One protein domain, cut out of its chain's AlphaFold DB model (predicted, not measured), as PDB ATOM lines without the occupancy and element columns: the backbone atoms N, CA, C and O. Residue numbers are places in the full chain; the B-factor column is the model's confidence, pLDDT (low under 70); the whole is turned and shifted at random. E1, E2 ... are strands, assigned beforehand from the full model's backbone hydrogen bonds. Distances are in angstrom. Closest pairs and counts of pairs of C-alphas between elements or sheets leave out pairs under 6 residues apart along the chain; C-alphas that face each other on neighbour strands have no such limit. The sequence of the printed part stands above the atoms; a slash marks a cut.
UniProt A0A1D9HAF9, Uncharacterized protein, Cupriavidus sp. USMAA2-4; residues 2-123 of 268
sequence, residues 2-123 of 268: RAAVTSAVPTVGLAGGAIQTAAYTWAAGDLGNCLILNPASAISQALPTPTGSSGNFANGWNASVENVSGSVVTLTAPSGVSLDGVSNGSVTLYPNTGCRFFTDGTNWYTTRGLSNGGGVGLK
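This is residues 2 to 123 of the 268 residues of an uncharacterized protein of Cupriavidus sp. USMAA2-4 (UniProt A0A1D9HAF9). There is little regular structure, but the core is a small sandwich: the strongly twisted sheet E1, E3, E6, E7 faces the smaller sheet E2, E4, E5. Residues 14 to 30 cover its side by E1 and E2, and residues 2 to 7 stick out. The printed part has 122 residues, 33 of them in seven named strands, E1 to E7 along the chain, with no named helix: all strand. Both sheets are mixed; the whole is compact, radius of gyration of the C-alphas 14.4 A, spanning 46 by 33 by 27 A.

E1 is residues 34 to 37, from C-alpha 34 at (198.917, 190.013, 313.765); E2 43 to 46; E3 62 to 67, 17.2 A; E4 73 to 76; E5 90 to 93; E6 97 to 103, 20.5 A; E7 108 to 111, to C-alpha 111 at (206.033, 196.611, 303.971).

E1 and E3 are parallel (N 35 to O 64, 2.8 A), E3 and E6 antiparallel (N 65 to O 99, 3.0 A), hairpin E6 and E7 antiparallel (N 102 to O 109, 2.9 A). E2 and E4 are parallel (N 45 to O 74, 2.8 A), hairpin E4 and E5 antiparallel (N 75 to O 91, 2.8 A).

The farthest C-alphas, Arg 2 and Ser 41, are 50.0 A apart. The printed part has no cut; links E2 to E3 and E4 to E5 are long. pLDDT is under 70 in residues 2 to 17 and 112 to 123.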
ATOM      1  N   ARG A   2     191.907 172.403 288.413       36.75
ATOM      2  CA  ARG A   2     192.234 173.752 288.901       36.75
ATOM      3  C   ARG A   2     192.337 173.675 290.425       36.75
ATOM      4  O   ARG A   2     191.360 173.301 291.063       36.75
ATOM      5  N   ALA A   3     193.509 173.973 290.981       40.69
ATOM      6  CA  ALA A   3     193.688 174.067 292.425       40.69
ATOM      7  C   ALA A   3     192.853 175.240 292.957       40.69
ATOM      8  O   ALA A   3     192.944 176.356 292.443       40.69
ATOM      9  N   ALA A   4     192.009 174.972 293.951       39.41
ATOM     10  CA  ALA A   4     191.297 176.011 294.673       39.41
ATOM     11  C   ALA A   4     192.313 176.803 295.503       39.41
ATOM     12  O   ALA A   4     192.937 176.258 296.411       39.41
ATOM     13  N   VAL A   5     192.487 178.085 295.187       45.72
ATOM     14  CA  VAL A   5     193.132 179.025 296.103       45.72
ATOM     15  C   VAL A   5     192.099 179.325 297.182       45.72
ATOM     16  O   VAL A   5     191.157 180.080 296.954       45.72
ATOM     17  N   THR A   6     192.231 178.697 298.347       45.69
ATOM     18  CA  THR A   6     191.496 179.128 299.535       45.69
ATOM     19  C   THR A   6     192.067 180.480 299.945       45.69
ATOM     20  O   THR A   6     193.162 180.548 300.505       45.69
ATOM     21  N   SER A   7     191.369 181.571 299.630       43.66
ATOM     22  CA  SER A   7     191.699 182.876 300.196       43.66
ATOM     23  C   SER A   7     191.432 182.808 301.697       43.66
ATOM     24  O   SER A   7     190.274 182.786 302.119       43.66
ATOM     25  N   ALA A   8     192.485 182.741 302.510       51.06
ATOM     26  CA  ALA A   8     192.346 183.000 303.931       51.06
ATOM     27  C   ALA A   8     191.869 184.450 304.077       51.06
ATOM     28  O   ALA A   8     192.585 185.388 303.722       51.06
ATOM     29  N   VAL A   9     190.630 184.635 304.534       41.66
ATOM     30  CA  VAL A   9     190.184 185.931 305.045       41.66
ATOM     31  C   VAL A   9     191.143 186.266 306.189       41.66
ATOM     32  O   VAL A   9     191.266 185.428 307.087       41.66
ATOM     33  N   PRO A  10     191.852 187.413 306.174       42.69
ATOM     34  CA  PRO A  10     192.680 187.808 307.301       42.69
ATOM     35  C   PRO A  10     191.736 188.073 308.470       42.69
ATOM     36  O   PRO A  10     191.158 189.147 308.619       42.69
ATOM     37  N   THR A  11     191.527 187.039 309.272       45.75
ATOM     38  CA  THR A  11     191.049 187.213 310.630       45.75
ATOM     39  C   THR A  11     192.175 187.976 311.311       45.75
ATOM     40  O   THR A  11     193.341 187.634 311.120       45.75
ATOM     41  N   VAL A  12     191.867 189.027 312.067       45.72
ATOM     42  CA  VAL A  12     192.800 189.601 313.048       45.72
ATOM     43  C   VAL A  12     193.038 188.535 314.126       45.72
ATOM     44  O   VAL A  12     192.518 188.604 315.233       45.72
ATOM     45  N   GLY A  13     193.714 187.450 313.748       43.56
ATOM     46  CA  GLY A  13     194.113 186.371 314.622       43.56
ATOM     47  C   GLY A  13     195.305 186.867 315.412       43.56
ATOM     48  O   GLY A  13     196.281 187.347 314.838       43.56
ATOM     49  N   LEU A  14     195.192 186.811 316.732       56.75
ATOM     50  CA  LEU A  14     196.281 187.095 317.651       56.75
ATOM     51  C   LEU A  14     197.332 186.000 317.451       56.75
ATOM     52  O   LEU A  14     197.022 184.830 317.691       56.75
ATOM     53  N   ALA A  15     198.547 186.344 317.024       60.91
ATOM     54  CA  ALA A  15     199.666 185.405 317.091       60.91
ATOM     55  C   ALA A  15     199.796 184.921 318.553       60.91
ATOM     56  O   ALA A  15     200.040 185.721 319.458       60.91
ATOM     57  N   GLY A  16     199.489 183.649 318.813       57.50
ATOM     58  CA  GLY A  16     199.417 183.087 320.169       57.50
ATOM     59  C   GLY A  16     198.165 183.414 321.010       57.50
ATOM     60  O   GLY A  16     198.162 183.140 322.207       57.50
ATOM     61  N   GLY A  17     197.094 183.982 320.440       62.19
ATOM     62  CA  GLY A  17     195.789 184.124 321.115       62.19
ATOM     63  C   GLY A  17     195.655 185.255 322.151       62.19
ATOM     64  O   GLY A  17     194.553 185.470 322.650       62.19
ATOM     65  N   ALA A  18     196.724 186.001 322.461       70.06
ATOM     66  CA  ALA A  18     196.720 187.089 323.448       70.06
ATOM     67  C   ALA A  18     197.699 188.228 323.092       70.06
ATOM     68  O   ALA A  18     198.656 188.026 322.346       70.06
ATOM     69  N   ILE A  19     197.467 189.418 323.666       87.19
ATOM     70  CA  ILE A  19     198.425 190.536 323.658       87.19
ATOM     71  C   ILE A  19     199.661 190.120 324.460       87.19
ATOM     72  O   ILE A  19     199.544 189.723 325.619       87.19
ATOM     73  N   GLN A  20     200.843 190.238 323.862       91.00
ATOM     74  CA  GLN A  20     202.096 189.824 324.487       91.00
ATOM     75  C   GLN A  20     202.765 191.015 325.173       91.00
ATOM     76  O   GLN A  20     202.932 192.080 324.584       91.00
ATOM     77  N   THR A  21     203.183 190.848 326.422       92.12
ATOM     78  CA  THR A  21     203.897 191.881 327.199       92.12
ATOM     79  C   THR A  21     205.421 191.720 327.147       92.12
ATOM     80  O   THR A  21     206.154 192.471 327.788       92.12
ATOM     81  N   ALA A  22     205.903 190.747 326.372       91.50
ATOM     82  CA  ALA A  22     207.307 190.428 326.151       91.50
ATOM     83  C   ALA A  22     207.511 189.912 324.716       91.50
ATOM     84  O   ALA A  22     206.552 189.783 323.953       91.50
ATOM     85  N   ALA A  23     208.762 189.616 324.354       92.12
ATOM     86  CA  ALA A  23     209.072 188.996 323.071       92.12
ATOM     87  C   ALA A  23     208.398 187.618 322.952       92.12
ATOM     88  O   ALA A  23     208.454 186.796 323.866       92.12
ATOM     89  N   TYR A  24     207.778 187.376 321.804       93.00
ATOM     90  CA  TYR A  24     207.027 186.172 321.484       93.00
ATOM     91  C   TYR A  24     207.810 185.276 320.523       93.00
ATOM     92  O   TYR A  24     208.569 185.752 319.680       93.00
ATOM     93  N   THR A  25     207.629 183.962 320.631       92.88
ATOM     94  CA  THR A  25     208.211 183.015 319.673       92.88
ATOM     95  C   THR A  25     207.190 182.689 318.598       92.88
ATOM     96  O   THR A  25     206.180 182.056 318.883       92.88
ATOM     97  N   TRP A  26     207.478 183.099 317.364       91.81
ATOM     98  CA  TRP A  26     206.628 182.833 316.209       91.81
ATOM     99  C   TRP A  26     206.407 181.337 315.981       91.81
ATOM    100  O   TRP A  26     207.342 180.537 316.062       91.81
ATOM    101  N   ALA A  27     205.177 180.980 315.623       90.56
ATOM    102  CA  ALA A  27     204.777 179.645 315.214       90.56
ATOM    103  C   ALA A  27     204.347 179.634 313.740       90.56
ATOM    104  O   ALA A  27     203.894 180.637 313.192       90.56
ATOM    105  N   ALA A  28     204.423 178.467 313.094       89.19
ATOM    106  CA  ALA A  28     204.007 178.311 311.695       89.19
ATOM    107  C   ALA A  28     202.546 178.746 311.459       89.19
ATOM    108  O   ALA A  28     202.224 179.310 310.413       89.19
ATOM    109  N   GLY A  29     201.680 178.513 312.454       87.25
ATOM    110  CA  GLY A  29     200.261 178.876 312.437       87.25
ATOM    111  C   GLY A  29     199.969 180.376 312.557       87.25
ATOM    112  O   GLY A  29     198.824 180.770 312.376       87.25
ATOM    113  N   ASP A  30     200.979 181.217 312.805       89.50
ATOM    114  CA  ASP A  30     200.820 182.678 312.837       89.50
ATOM    115  C   ASP A  30     200.790 183.301 311.427       89.50
ATOM    116  O   ASP A  30     200.743 184.522 311.275       89.50
ATOM    117  N   LEU A  31     200.802 182.473 310.378       90.25
ATOM    118  CA  LEU A  31     200.692 182.912 308.993       90.25
ATOM    119  C   LEU A  31     199.459 183.807 308.786       90.25
ATOM    120  O   LEU A  31     198.321 183.378 308.970       90.25
ATOM    121  N   GLY A  32     199.693 185.036 308.332       87.94
ATOM    122  CA  GLY A  32     198.658 186.027 308.036       87.94
ATOM    123  C   GLY A  32     198.053 186.711 309.267       87.94
ATOM    124  O   GLY A  32     197.209 187.589 309.095       87.94
ATOM    125  N   ASN A  33     198.493 186.346 310.471       87.94
ATOM    126  CA  ASN A  33     198.011 186.889 311.738       87.94
ATOM    127  C   ASN A  33     198.816 188.118 312.186       87.94
ATOM    128  O   ASN A  33     199.904 188.399 311.675       87.94
ATOM    129  N   CYS A  34     198.270 188.849 313.165       89.19
ATOM    130  CA  CYS A  34     198.917 190.013 313.765       89.19
ATOM    131  C   CYS A  34     199.330 189.726 315.214       89.19
ATOM    132  O   CYS A  34     198.508 189.349 316.051       89.19
ATOM    133  N   LEU A  35     200.608 189.934 315.524       91.44
ATOM    134  CA  LEU A  35     201.135 189.930 316.882       91.44
ATOM    135  C   LEU A  35     200.950 191.310 317.519       91.44
ATOM    136  O   LEU A  35     201.536 192.286 317.057       91.44
ATOM    137  N   ILE A  36     200.197 191.386 318.614       91.44
ATOM    138  CA  ILE A  36     200.046 192.626 319.385       91.44
ATOM    139  C   ILE A  36     201.019 192.608 320.564       91.44
ATOM    140  O   ILE A  36     200.950 191.716 321.411       91.44
ATOM    141  N   LEU A  37     201.905 193.600 320.630       92.19
ATOM    142  CA  LEU A  37     202.913 193.770 321.673       92.19
ATOM    143  C   LEU A  37     202.554 194.963 322.571       92.19
ATOM    144  O   LEU A  37     202.407 196.085 322.090       92.19
ATOM    145  N   ASN A  38     202.468 194.730 323.881       93.06
ATOM    146  CA  ASN A  38     202.284 195.755 324.909       93.06
ATOM    147  C   ASN A  38     203.338 195.658 326.042       93.06
ATOM    148  O   ASN A  38     202.981 195.417 327.200       93.06
ATOM    149  N   PRO A  39     204.646 195.750 325.744       92.56
ATOM    150  CA  PRO A  39     205.680 195.631 326.767       92.56
ATOM    151  C   PRO A  39     205.791 196.877 327.658       92.56
ATOM    152  O   PRO A  39     205.652 198.013 327.209       92.56
ATOM    153  N   ALA A  40     206.113 196.667 328.936       92.94
ATOM    154  CA  ALA A  40     206.333 197.762 329.889       92.94
ATOM    155  C   ALA A  40     207.674 198.495 329.681       92.94
ATOM    156  O   ALA A  40     207.838 199.622 330.142       92.94
ATOM    157  N   SER A  41     208.628 197.871 328.988       94.62
ATOM    158  CA  SER A  41     209.954 198.411 328.674       94.62
ATOM    159  C   SER A  41     210.333 198.106 327.227       94.62
ATOM    160  O   SER A  41     209.659 197.327 326.556       94.62
ATOM    161  N   ALA A  42     211.433 198.686 326.739       94.62
ATOM    162  CA  ALA A  42     211.918 198.363 325.404       94.62
ATOM    163  C   ALA A  42     212.256 196.865 325.278       94.62
ATOM    164  O   ALA A  42     212.882 196.297 326.177       94.62
ATOM    165  N   ILE A  43     211.850 196.237 324.171       96.31
ATOM    166  CA  ILE A  43     212.125 194.819 323.883       96.31
ATOM    167  C   ILE A  43     212.646 194.624 322.461       96.31
ATOM    168  O   ILE A  43     212.363 195.412 321.558       96.31
ATOM    169  N   SER A  44     213.354 193.515 322.254       95.69
ATOM    170  CA  SER A  44     213.714 193.017 320.929       95.69
ATOM    171  C   SER A  44     212.857 191.797 320.587       95.69
ATOM    172  O   SER A  44     212.838 190.818 321.329       95.69
ATOM    173  N   GLN A  45     212.123 191.874 319.478       95.12
ATOM    174  CA  GLN A  45     211.288 190.809 318.938       95.12
ATOM    175  C   GLN A  45     212.010 190.167 317.750       95.12
ATOM    176  O   GLN A  45     212.073 190.730 316.659       95.12
ATOM    177  N   ALA A  46     212.541 188.963 317.937       95.50
ATOM    178  CA  ALA A  46     213.193 188.245 316.849       95.50
ATOM    179  C   ALA A  46     212.172 187.771 315.802       95.50
ATOM    180  O   ALA A  46     211.082 187.305 316.144       95.50
ATOM    181  N   LEU A  47     212.534 187.883 314.525       95.31
ATOM    182  CA  LEU A  47     211.880 187.158 313.439       95.31
ATOM    183  C   LEU A  47     212.342 185.691 313.456       95.31
ATOM    184  O   LEU A  47     213.453 185.415 313.916       95.31
ATOM    185  N   PRO A  48     211.530 184.733 312.980       94.88
ATOM    186  CA  PRO A  48     211.944 183.338 312.933       94.88
ATOM    187  C   PRO A  48     212.961 183.091 311.807       94.88
ATOM    188  O   PRO A  48     213.089 183.886 310.876       94.88
ATOM    189  N   THR A  49     213.689 181.976 311.867       95.88
ATOM    190  CA  THR A  49     214.600 181.565 310.787       95.88
ATOM    191  C   THR A  49     213.800 181.102 309.563       95.88
ATOM    192  O   THR A  49     213.026 180.149 309.698       95.88
ATOM    193  N   PRO A  50     213.973 181.725 308.379       96.25
ATOM    194  CA  PRO A  50     213.354 181.254 307.141       96.25
ATOM    195  C   PRO A  50     213.776 179.821 306.802       96.25
ATOM    196  O   PRO A  50     214.914 179.430 307.060       96.25
ATOM    197  N   THR A  51     212.872 179.027 306.220       96.19
ATOM    198  CA  THR A  51     213.102 177.584 305.987       96.19
ATOM    199  C   THR A  51     213.175 177.184 304.508       96.19
ATOM    200  O   THR A  51     213.030 176.014 304.162       96.19
ATOM    201  N   GLY A  52     213.429 178.129 303.605       91.62
ATOM    202  CA  GLY A  52     213.493 177.891 302.163       91.62
ATOM    203  C   GLY A  52     212.108 177.730 301.539       91.62
ATOM    204  O   GLY A  52     211.150 178.402 301.913       91.62
ATOM    205  N   SER A  53     211.976 176.830 300.565       90.62
ATOM    206  CA  SER A  53     210.715 176.621 299.833       90.62
ATOM    207  C   SER A  53     209.677 175.770 300.580       90.62
ATOM    208  O   SER A  53     208.570 175.596 300.083       90.62
ATOM    209  N   SER A  54     210.016 175.207 301.746       83.81
ATOM    210  CA  SER A  54     209.118 174.355 302.543       83.81
ATOM    211  C   SER A  54     209.407 174.493 304.043       83.81
ATOM    212  O   SER A  54     210.424 175.064 304.422       83.81
ATOM    213  N   GLY A  55     208.519 174.010 304.912       89.31
ATOM    214  CA  GLY A  55     208.677 174.108 306.368       89.31
ATOM    215  C   GLY A  55     207.894 175.260 307.006       89.31
ATOM    216  O   GLY A  55     207.000 175.837 306.391       89.31
ATOM    217  N   ASN A  56     208.206 175.548 308.271       90.31
ATOM    218  CA  ASN A  56     207.382 176.398 309.140       90.31
ATOM    219  C   ASN A  56     207.338 177.875 308.714       90.31
ATOM    220  O   ASN A  56     206.324 178.527 308.940       90.31
ATOM    221  N   PHE A  57     208.409 178.379 308.091       95.06
ATOM    222  CA  PHE A  57     208.558 179.776 307.663       95.06
ATOM    223  C   PHE A  57     209.115 179.816 306.236       95.06
ATOM    224  O   PHE A  57     210.190 180.356 305.965       95.06
ATOM    225  N   ALA A  58     208.409 179.134 305.335       95.69
ATOM    226  CA  ALA A  58     208.786 179.003 303.935       95.69
ATOM    227  C   ALA A  58     208.507 180.281 303.123       95.69
ATOM    228  O   ALA A  58     207.828 181.193 303.590       95.69
ATOM    229  N   ASN A  59     208.981 180.316 301.877       95.94
ATOM    230  CA  ASN A  59     208.667 181.375 300.914       95.94
ATOM    231  C   ASN A  59     207.159 181.697 300.875       95.94
ATOM    232  O   ASN A  59     206.326 180.808 300.691       95.94
ATOM    233  N   GLY A  60     206.821 182.977 301.050       91.06
ATOM    234  CA  GLY A  60     205.450 183.482 301.104       91.06
ATOM    235  C   GLY A  60     204.858 183.533 302.514       91.06
ATOM    236  O   GLY A  60     203.786 184.122 302.705       91.06
ATOM    237  N   TRP A  61     205.549 182.980 303.519       94.81
ATOM    238  CA  TRP A  61     205.142 183.141 304.908       94.81
ATOM    239  C   TRP A  61     205.224 184.614 305.307       94.81
ATOM    240  O   TRP A  61     206.174 185.327 304.974       94.81
ATOM    241  N   ASN A  62     204.193 185.091 305.990       93.81
ATOM    242  CA  ASN A  62     204.061 186.488 306.364       93.81
ATOM    243  C   ASN A  62     203.223 186.630 307.631       93.81
ATOM    244  O   ASN A  62     202.349 185.806 307.889       93.81
ATOM    245  N   ALA A  63     203.458 187.706 308.365       92.44
ATOM    246  CA  ALA A  63     202.649 188.118 309.500       92.44
ATOM    247  C   ALA A  63     202.774 189.634 309.680       92.44
ATOM    248  O   ALA A  63     203.529 190.312 308.974       92.44
ATOM    249  N   SER A  64     202.013 190.185 310.613       91.12
ATOM    250  CA  SER A  64     202.175 191.565 311.054       91.12
ATOM    251  C   SER A  64     202.446 191.635 312.544       91.12
ATOM    252  O   SER A  64     202.197 190.694 313.293       91.12
ATOM    253  N   VAL A  65     202.985 192.767 312.967       89.88
ATOM    254  CA  VAL A  65     203.224 193.073 314.369       89.88
ATOM    255  C   VAL A  65     202.856 194.522 314.631       89.88
ATOM    256  O   VAL A  65     203.134 195.397 313.809       89.88
ATOM    257  N   GLU A  66     202.236 194.758 315.777       89.94
ATOM    258  CA  GLU A  66     201.794 196.068 316.227       89.94
ATOM    259  C   GLU A  66     202.271 196.306 317.656       89.94
ATOM    260  O   GLU A  66     202.048 195.490 318.551       89.94
ATOM    261  N   ASN A  67     202.956 197.425 317.865       89.38
ATOM    262  CA  ASN A  67     203.379 197.889 319.172       89.38
ATOM    263  C   ASN A  67     202.345 198.883 319.706       89.38
ATOM    264  O   ASN A  67     202.337 200.043 319.302       89.38
ATOM    265  N   VAL A  68     201.508 198.436 320.638       89.62
ATOM    266  CA  VAL A  68     200.503 199.276 321.315       89.62
ATOM    267  C   VAL A  68     200.998 199.811 322.664       89.62
ATOM    268  O   VAL A  68     200.242 200.445 323.397       89.62
ATOM    269  N   SER A  69     202.258 199.541 323.025       87.56
ATOM    270  CA  SER A  69     202.846 200.043 324.270       87.56
ATOM    271  C   SER A  69     203.324 201.488 324.167       87.56
ATOM    272  O   SER A  69     203.474 202.043 323.081       87.56
ATOM    273  N   GLY A  70     203.658 202.073 325.321       84.44
ATOM    274  CA  GLY A  70     204.436 203.314 325.408       84.44
ATOM    275  C   GLY A  70     205.952 203.132 325.226       84.44
ATOM    276  O   GLY A  70     206.682 204.118 325.277       84.44
ATOM    277  N   SER A  71     206.434 201.901 325.027       88.44
ATOM    278  CA  SER A  71     207.855 201.565 324.866       88.44
ATOM    279  C   SER A  71     208.218 201.271 323.409       88.44
ATOM    280  O   SER A  71     207.354 201.146 322.546       88.44
ATOM    281  N   VAL A  72     209.514 201.159 323.116       87.56
ATOM    282  CA  VAL A  72     210.020 200.801 321.781       87.56
ATOM    283  C   VAL A  72     210.113 199.280 321.623       87.56
ATOM    284  O   VAL A  72     210.639 198.591 322.495       87.56
ATOM    285  N   VAL A  73     209.670 198.758 320.481       92.38
ATOM    286  CA  VAL A  73     209.904 197.366 320.073       92.38
ATOM    287  C   VAL A  73     210.867 197.355 318.892       92.38
ATOM    288  O   VAL A  73     210.639 198.048 317.907       92.38
ATOM    289  N   THR A  74     211.908 196.530 318.935       92.88
ATOM    290  CA  THR A  74     212.823 196.343 317.800       92.88
ATOM    291  C   THR A  74     212.652 194.953 317.205       92.88
ATOM    292  O   THR A  74     212.989 193.963 317.849       92.88
ATOM    293  N   LEU A  75     212.168 194.869 315.967       92.88
ATOM    294  CA  LEU A  75     212.205 193.638 315.186       92.88
ATOM    295  C   LEU A  75     213.617 193.375 314.687       92.88
ATOM    296  O   LEU A  75     214.239 194.276 314.129       92.88
ATOM    297  N   THR A  76     214.111 192.153 314.841       94.44
ATOM    298  CA  THR A  76     215.474 191.783 314.430       94.44
ATOM    299  C   THR A  76     215.469 190.537 313.558       94.44
ATOM    300  O   THR A  76     214.806 189.550 313.888       94.44
ATOM    301  N   ALA A  77     216.241 190.548 312.471       93.12
ATOM    302  CA  ALA A  77     216.523 189.330 311.718       93.12
ATOM    303  C   ALA A  77     217.376 188.347 312.542       93.12
ATOM    304  O   ALA A  77     218.227 188.776 313.326       93.12
ATOM    305  N   PRO A  78     217.198 187.029 312.337       94.38
ATOM    306  CA  PRO A  78     218.140 186.021 312.805       94.38
ATOM    307  C   PRO A  78     219.555 186.257 312.274       94.38
ATOM    308  O   PRO A  78     219.748 186.826 311.198       94.38
ATOM    309  N   SER A  79     220.549 185.733 312.993       92.75
ATOM    310  CA  SER A  79     221.944 185.774 312.550       92.75
ATOM    311  C   SER A  79     222.119 185.138 311.167       92.75
ATOM    312  O   SER A  79     221.678 184.012 310.938       92.75
ATOM    313  N   GLY A  80     222.807 185.837 310.264       89.81
ATOM    314  CA  GLY A  80     223.085 185.375 308.900       89.81
ATOM    315  C   GLY A  80     221.934 185.587 307.914       89.81
ATOM    316  O   GLY A  80     222.090 185.289 306.734       89.81
ATOM    317  N   VAL A  81     220.811 186.141 308.374       94.62
ATOM    318  CA  VAL A  81     219.646 186.484 307.556       94.62
ATOM    319  C   VAL A  81     219.599 187.998 307.376       94.62
ATOM    320  O   VAL A  81     219.964 188.753 308.281       94.62
ATOM    321  N   SER A  82     219.169 188.472 306.206       92.25
ATOM    322  CA  SER A  82     218.931 189.903 306.009       92.25
ATOM    323  C   SER A  82     217.487 190.299 306.310       92.25
ATOM    324  O   SER A  82     216.556 189.524 306.085       92.25
ATOM    325  N   LEU A  83     217.317 191.523 306.811       91.69
ATOM    326  CA  LEU A  83     216.041 192.231 306.855       91.69
ATOM    327  C   LEU A  83     216.151 193.441 305.933       91.69
ATOM    328  O   LEU A  83     217.036 194.275 306.124       91.69
ATOM    329  N   ASP A  84     215.291 193.515 304.920       87.25
ATOM    330  CA  ASP A  84     215.288 194.596 303.924       87.25
ATOM    331  C   ASP A  84     216.663 194.805 303.246       87.25
ATOM    332  O   ASP A  84     217.076 195.929 302.957       87.25
ATOM    333  N   GLY A  85     217.390 193.708 303.003       85.25
ATOM    334  CA  GLY A  85     218.722 193.713 302.387       85.25
ATOM    335  C   GLY A  85     219.881 194.036 303.338       85.25
ATOM    336  O   GLY A  85     221.035 194.019 302.914       85.25
ATOM    337  N   VAL A  86     219.614 194.285 304.626       81.25
ATOM    338  CA  VAL A  86     220.643 194.513 305.653       81.25
ATOM    339  C   VAL A  86     220.888 193.223 306.430       81.25
ATOM    340  O   VAL A  86     219.979 192.706 307.079       81.25
ATOM    341  N   SER A  87     222.112 192.689 306.377       89.81
ATOM    342  CA  SER A  87     222.502 191.502 307.154       89.81
ATOM    343  C   SER A  87     222.354 191.764 308.654       89.81
ATOM    344  O   SER A  87     222.818 192.794 309.141       89.81
ATOM    345  N   ASN A  88     221.692 190.850 309.374       88.06
ATOM    346  CA  ASN A  88     221.322 191.019 310.786       88.06
ATOM    347  C   ASN A  88     220.544 192.326 311.034       88.06
ATOM    348  O   ASN A  88     220.675 192.964 312.079       88.06
ATOM    349  N   GLY A  89     219.779 192.759 310.027       86.12
ATOM    350  CA  GLY A  89     219.047 194.014 310.044       86.12
ATOM    351  C   GLY A  89     217.969 194.051 311.122       86.12
ATOM    352  O   GLY A  89     217.512 193.026 311.637       86.12
ATOM    353  N   SER A  90     217.541 195.266 311.447       90.94
ATOM    354  CA  SER A  90     216.474 195.500 312.409       90.94
ATOM    355  C   SER A  90     215.546 196.620 311.958       90.94
ATOM    356  O   SER A  90     215.928 197.496 311.183       90.94
ATOM    357  N   VAL A  91     214.315 196.579 312.456       88.12
ATOM    358  CA  VAL A  91     213.296 197.609 312.262       88.12
ATOM    359  C   VAL A  91     212.774 198.014 313.630       88.12
ATOM    360  O   VAL A  91     212.394 197.175 314.440       88.12
ATOM    361  N   THR A  92     212.757 199.315 313.895       88.62
ATOM    362  CA  THR A  92     212.264 199.859 315.162       88.62
ATOM    363  C   THR A  92     210.808 200.289 315.018       88.62
ATOM    364  O   THR A  92     210.481 201.106 314.158       88.62
ATOM    365  N   LEU A  93     209.949 199.750 315.880       86.50
ATOM    366  CA  LEU A  93     208.549 200.117 316.054       86.50
ATOM    367  C   LEU A  93     208.433 201.034 317.275       86.50
ATOM    368  O   LEU A  93     208.555 200.602 318.427       86.50
ATOM    369  N   TYR A  94     208.186 202.313 317.018       86.56
ATOM    370  CA  TYR A  94     207.838 203.282 318.055       86.56
ATOM    371  C   TYR A  94     206.435 202.998 318.626       86.56
ATOM    372  O   TYR A  94     205.683 202.222 318.025       86.56
ATOM    373  N   PRO A  95     206.063 203.603 319.769       86.44
ATOM    374  CA  PRO A  95     204.714 203.488 320.319       86.44
ATOM    375  C   PRO A  95     203.615 203.714 319.272       86.44
ATOM    376  O   PRO A  95     203.672 204.684 318.514       86.44
ATOM    377  N   ASN A  96     202.604 202.843 319.262       82.12
ATOM    378  CA  ASN A  96     201.449 202.868 318.352       82.12
ATOM    379  C   ASN A  96     201.811 202.756 316.864       82.12
ATOM    380  O   ASN A  96     201.207 203.406 316.009       82.12
ATOM    381  N   THR A  97     202.819 201.941 316.548       83.31
ATOM    382  CA  THR A  97     203.212 201.650 315.166       83.31
ATOM    383  C   THR A  97     203.291 200.149 314.924       83.31
ATOM    384  O   THR A  97     203.409 199.354 315.856       83.31
ATOM    385  N   GLY A  98     203.232 199.746 313.660       85.44
ATOM    386  CA  GLY A  98     203.312 198.348 313.274       85.44
ATOM    387  C   GLY A  98     203.772 198.184 311.838       85.44
ATOM    388  O   GLY A  98     203.767 199.127 311.045       85.44
ATOM    389  N   CYS A  99     204.180 196.974 311.490       86.12
ATOM    390  CA  CYS A  99     204.516 196.638 310.116       86.12
ATOM    391  C   CYS A  99     204.083 195.215 309.790       86.12
ATOM    392  O   CYS A  99     204.069 194.331 310.650       86.12
ATOM    393  N   ARG A 100     203.789 194.983 308.512       90.19
ATOM    394  CA  ARG A 100     203.736 193.635 307.957       90.19
ATOM    395  C   ARG A 100     205.118 193.251 307.455       90.19
ATOM    396  O   ARG A 100     205.831 194.077 306.880       90.19
ATOM    397  N   PHE A 101     205.470 191.994 307.647       91.81
ATOM    398  CA  PHE A 101     206.717 191.417 307.183       91.81
ATOM    399  C   PHE A 101     206.457 190.069 306.509       91.81
ATOM    400  O   PHE A 101     205.446 189.407 306.755       91.81
ATOM    401  N   PHE A 102     207.344 189.690 305.601       95.19
ATOM    402  CA  PHE A 102     207.221 188.490 304.783       95.19
ATOM    403  C   PHE A 102     208.603 187.960 304.408       95.19
ATOM    404  O   PHE A 102     209.577 188.714 304.387       95.19
ATOM    405  N   THR A 103     208.693 186.661 304.130       96.50
ATOM    406  CA  THR A 103     209.941 186.012 303.719       96.50
ATOM    407  C   THR A 103     209.844 185.429 302.315       96.50
ATOM    408  O   THR A 103     208.800 184.920 301.906       96.50
ATOM    409  N   ASP A 104     210.959 185.467 301.588       95.31
ATOM    410  CA  ASP A 104     211.170 184.709 300.348       95.31
ATOM    411  C   ASP A 104     211.681 183.275 300.611       95.31
ATOM    412  O   ASP A 104     212.045 182.552 299.684       95.31
ATOM    413  N   GLY A 105     211.722 182.854 301.881       95.31
ATOM    414  CA  GLY A 105     212.287 181.587 302.337       95.31
ATOM    415  C   GLY A 105     213.773 181.668 302.698       95.31
ATOM    416  O   GLY A 105     214.296 180.716 303.266       95.31
ATOM    417  N   THR A 106     214.458 182.781 302.429       96.50
ATOM    418  CA  THR A 106     215.882 182.984 302.761       96.50
ATOM    419  C   THR A 106     216.098 184.227 303.620       96.50
ATOM    420  O   THR A 106     216.866 184.194 304.573       96.50
ATOM    421  N   ASN A 107     215.406 185.317 303.295       96.12
ATOM    422  CA  ASN A 107     215.516 186.628 303.918       96.12
ATOM    423  C   ASN A 107     214.147 187.165 304.328       96.12
ATOM    424  O   ASN A 107     213.106 186.639 303.929       96.12
ATOM    425  N   TRP A 108     214.159 188.230 305.124       95.38
ATOM    426  CA  TRP A 108     212.963 188.944 305.543       95.38
ATOM    427  C   TRP A 108     212.860 190.305 304.867       95.38
ATOM    428  O   TRP A 108     213.852 190.997 304.638       95.38
ATOM    429  N   TYR A 109     211.622 190.707 304.614       92.75
ATOM    430  CA  TYR A 109     211.269 191.994 304.039       92.75
ATOM    431  C   TYR A 109     210.084 192.578 304.790       92.75
ATOM    432  O   TYR A 109     209.238 191.841 305.307       92.75
ATOM    433  N   THR A 110     209.989 193.900 304.825       89.44
ATOM    434  CA  THR A 110     208.862 194.610 305.425       89.44
ATOM    435  C   THR A 110     208.089 195.405 304.381       89.44
ATOM    436  O   THR A 110     208.651 196.004 303.461       89.44
ATOM    437  N   THR A 111     206.767 195.478 304.535       81.56
ATOM    438  CA  THR A 111     206.033 196.611 303.971       81.56
ATOM    439  C   THR A 111     206.285 197.777 304.914       81.56
ATOM    440  O   THR A 111     205.712 197.832 306.007       81.56
ATOM    441  N   ARG A 112     207.201 198.674 304.545       63.88
ATOM    442  CA  ARG A 112     207.529 199.820 305.395       63.88
ATOM    443  C   ARG A 112     206.279 200.674 305.591       63.88
ATOM    444  O   ARG A 112     205.730 201.204 304.632       63.88
ATOM    445  N   GLY A 113     205.856 200.804 306.841       58.34
ATOM    446  CA  GLY A 113     204.742 201.650 307.266       58.34
ATOM    447  C   GLY A 113     205.098 202.430 308.524       58.34
ATOM    448  O   GLY A 113     204.296 202.491 309.445       58.34
ATOM    449  N   LEU A 114     206.334 202.931 308.619       54.00
ATOM    450  CA  LEU A 114     206.888 203.401 309.885       54.00
ATOM    451  C   LEU A 114     207.600 204.741 309.710       54.00
ATOM    452  O   LEU A 114     208.732 204.796 309.229       54.00
ATOM    453  N   SER A 115     206.961 205.817 310.158       46.28
ATOM    454  CA  SER A 115     207.677 206.996 310.637       46.28
ATOM    455  C   SER A 115     207.273 207.283 312.080       46.28
ATOM    456  O   SER A 115     206.143 207.040 312.504       46.28
ATOM    457  N   ASN A 116     208.229 207.791 312.855       43.62
ATOM    458  CA  ASN A 116     207.964 208.332 314.181       43.62
ATOM    459  C   ASN A 116     206.924 209.463 314.050       43.62
ATOM    460  O   ASN A 116     207.134 210.396 313.275       43.62
ATOM    461  N   GLY A 117     205.789 209.358 314.744       51.72
ATOM    462  CA  GLY A 117     204.692 210.331 314.637       51.72
ATOM    463  C   GLY A 117     203.836 210.235 313.365       51.72
ATOM    464  O   GLY A 117     202.944 211.059 313.173       51.72
ATOM    465  N   GLY A 118     204.062 209.230 312.517       42.72
ATOM    466  CA  GLY A 118     203.223 208.912 311.371       42.72
ATOM    467  C   GLY A 118     202.612 207.531 311.535       42.72
ATOM    468  O   GLY A 118     203.023 206.585 310.867       42.72
ATOM    469  N   GLY A 119     201.564 207.422 312.357       43.22
ATOM    470  CA  GLY A 119     200.534 206.434 312.038       43.22
ATOM    471  C   GLY A 119     200.088 206.638 310.585       43.22
ATOM    472  O   GLY A 119     200.387 207.673 309.976       43.22
ATOM    473  N   VAL A 120     199.330 205.702 310.011       47.12
ATOM    474  CA  VAL A 120     198.464 206.080 308.889       47.12
ATOM    475  C   VAL A 120     197.649 207.244 309.426       47.12
ATOM    476  O   VAL A 120     196.787 207.055 310.281       47.12
ATOM    477  N   GLY A 121     198.033 208.465 309.054       42.88
ATOM    478  CA  GLY A 121     197.371 209.667 309.488       42.88
ATOM    479  C   GLY A 121     196.029 209.611 308.811       42.88
ATOM    480  O   GLY A 121     195.878 210.162 307.726       42.88
ATOM    481  N   LEU A 122     195.073 208.911 309.422       42.72
ATOM    482  CA  LEU A 122     193.665 209.023 309.116       42.72
ATOM    483  C   LEU A 122     193.282 210.423 309.584       42.72
ATOM    484  O   LEU A 122     192.674 210.642 310.626       42.72
ATOM    485  N   LYS A 123     193.756 211.410 308.828       52.62
ATOM    486  CA  LYS A 123     193.179 212.730 308.800       52.62
ATOM    487  C   LYS A 123     191.729 212.505 308.392       52.62
ATOM    488  O   LYS A 123     191.458 211.701 307.496       52.62
TER     489      LYS A 123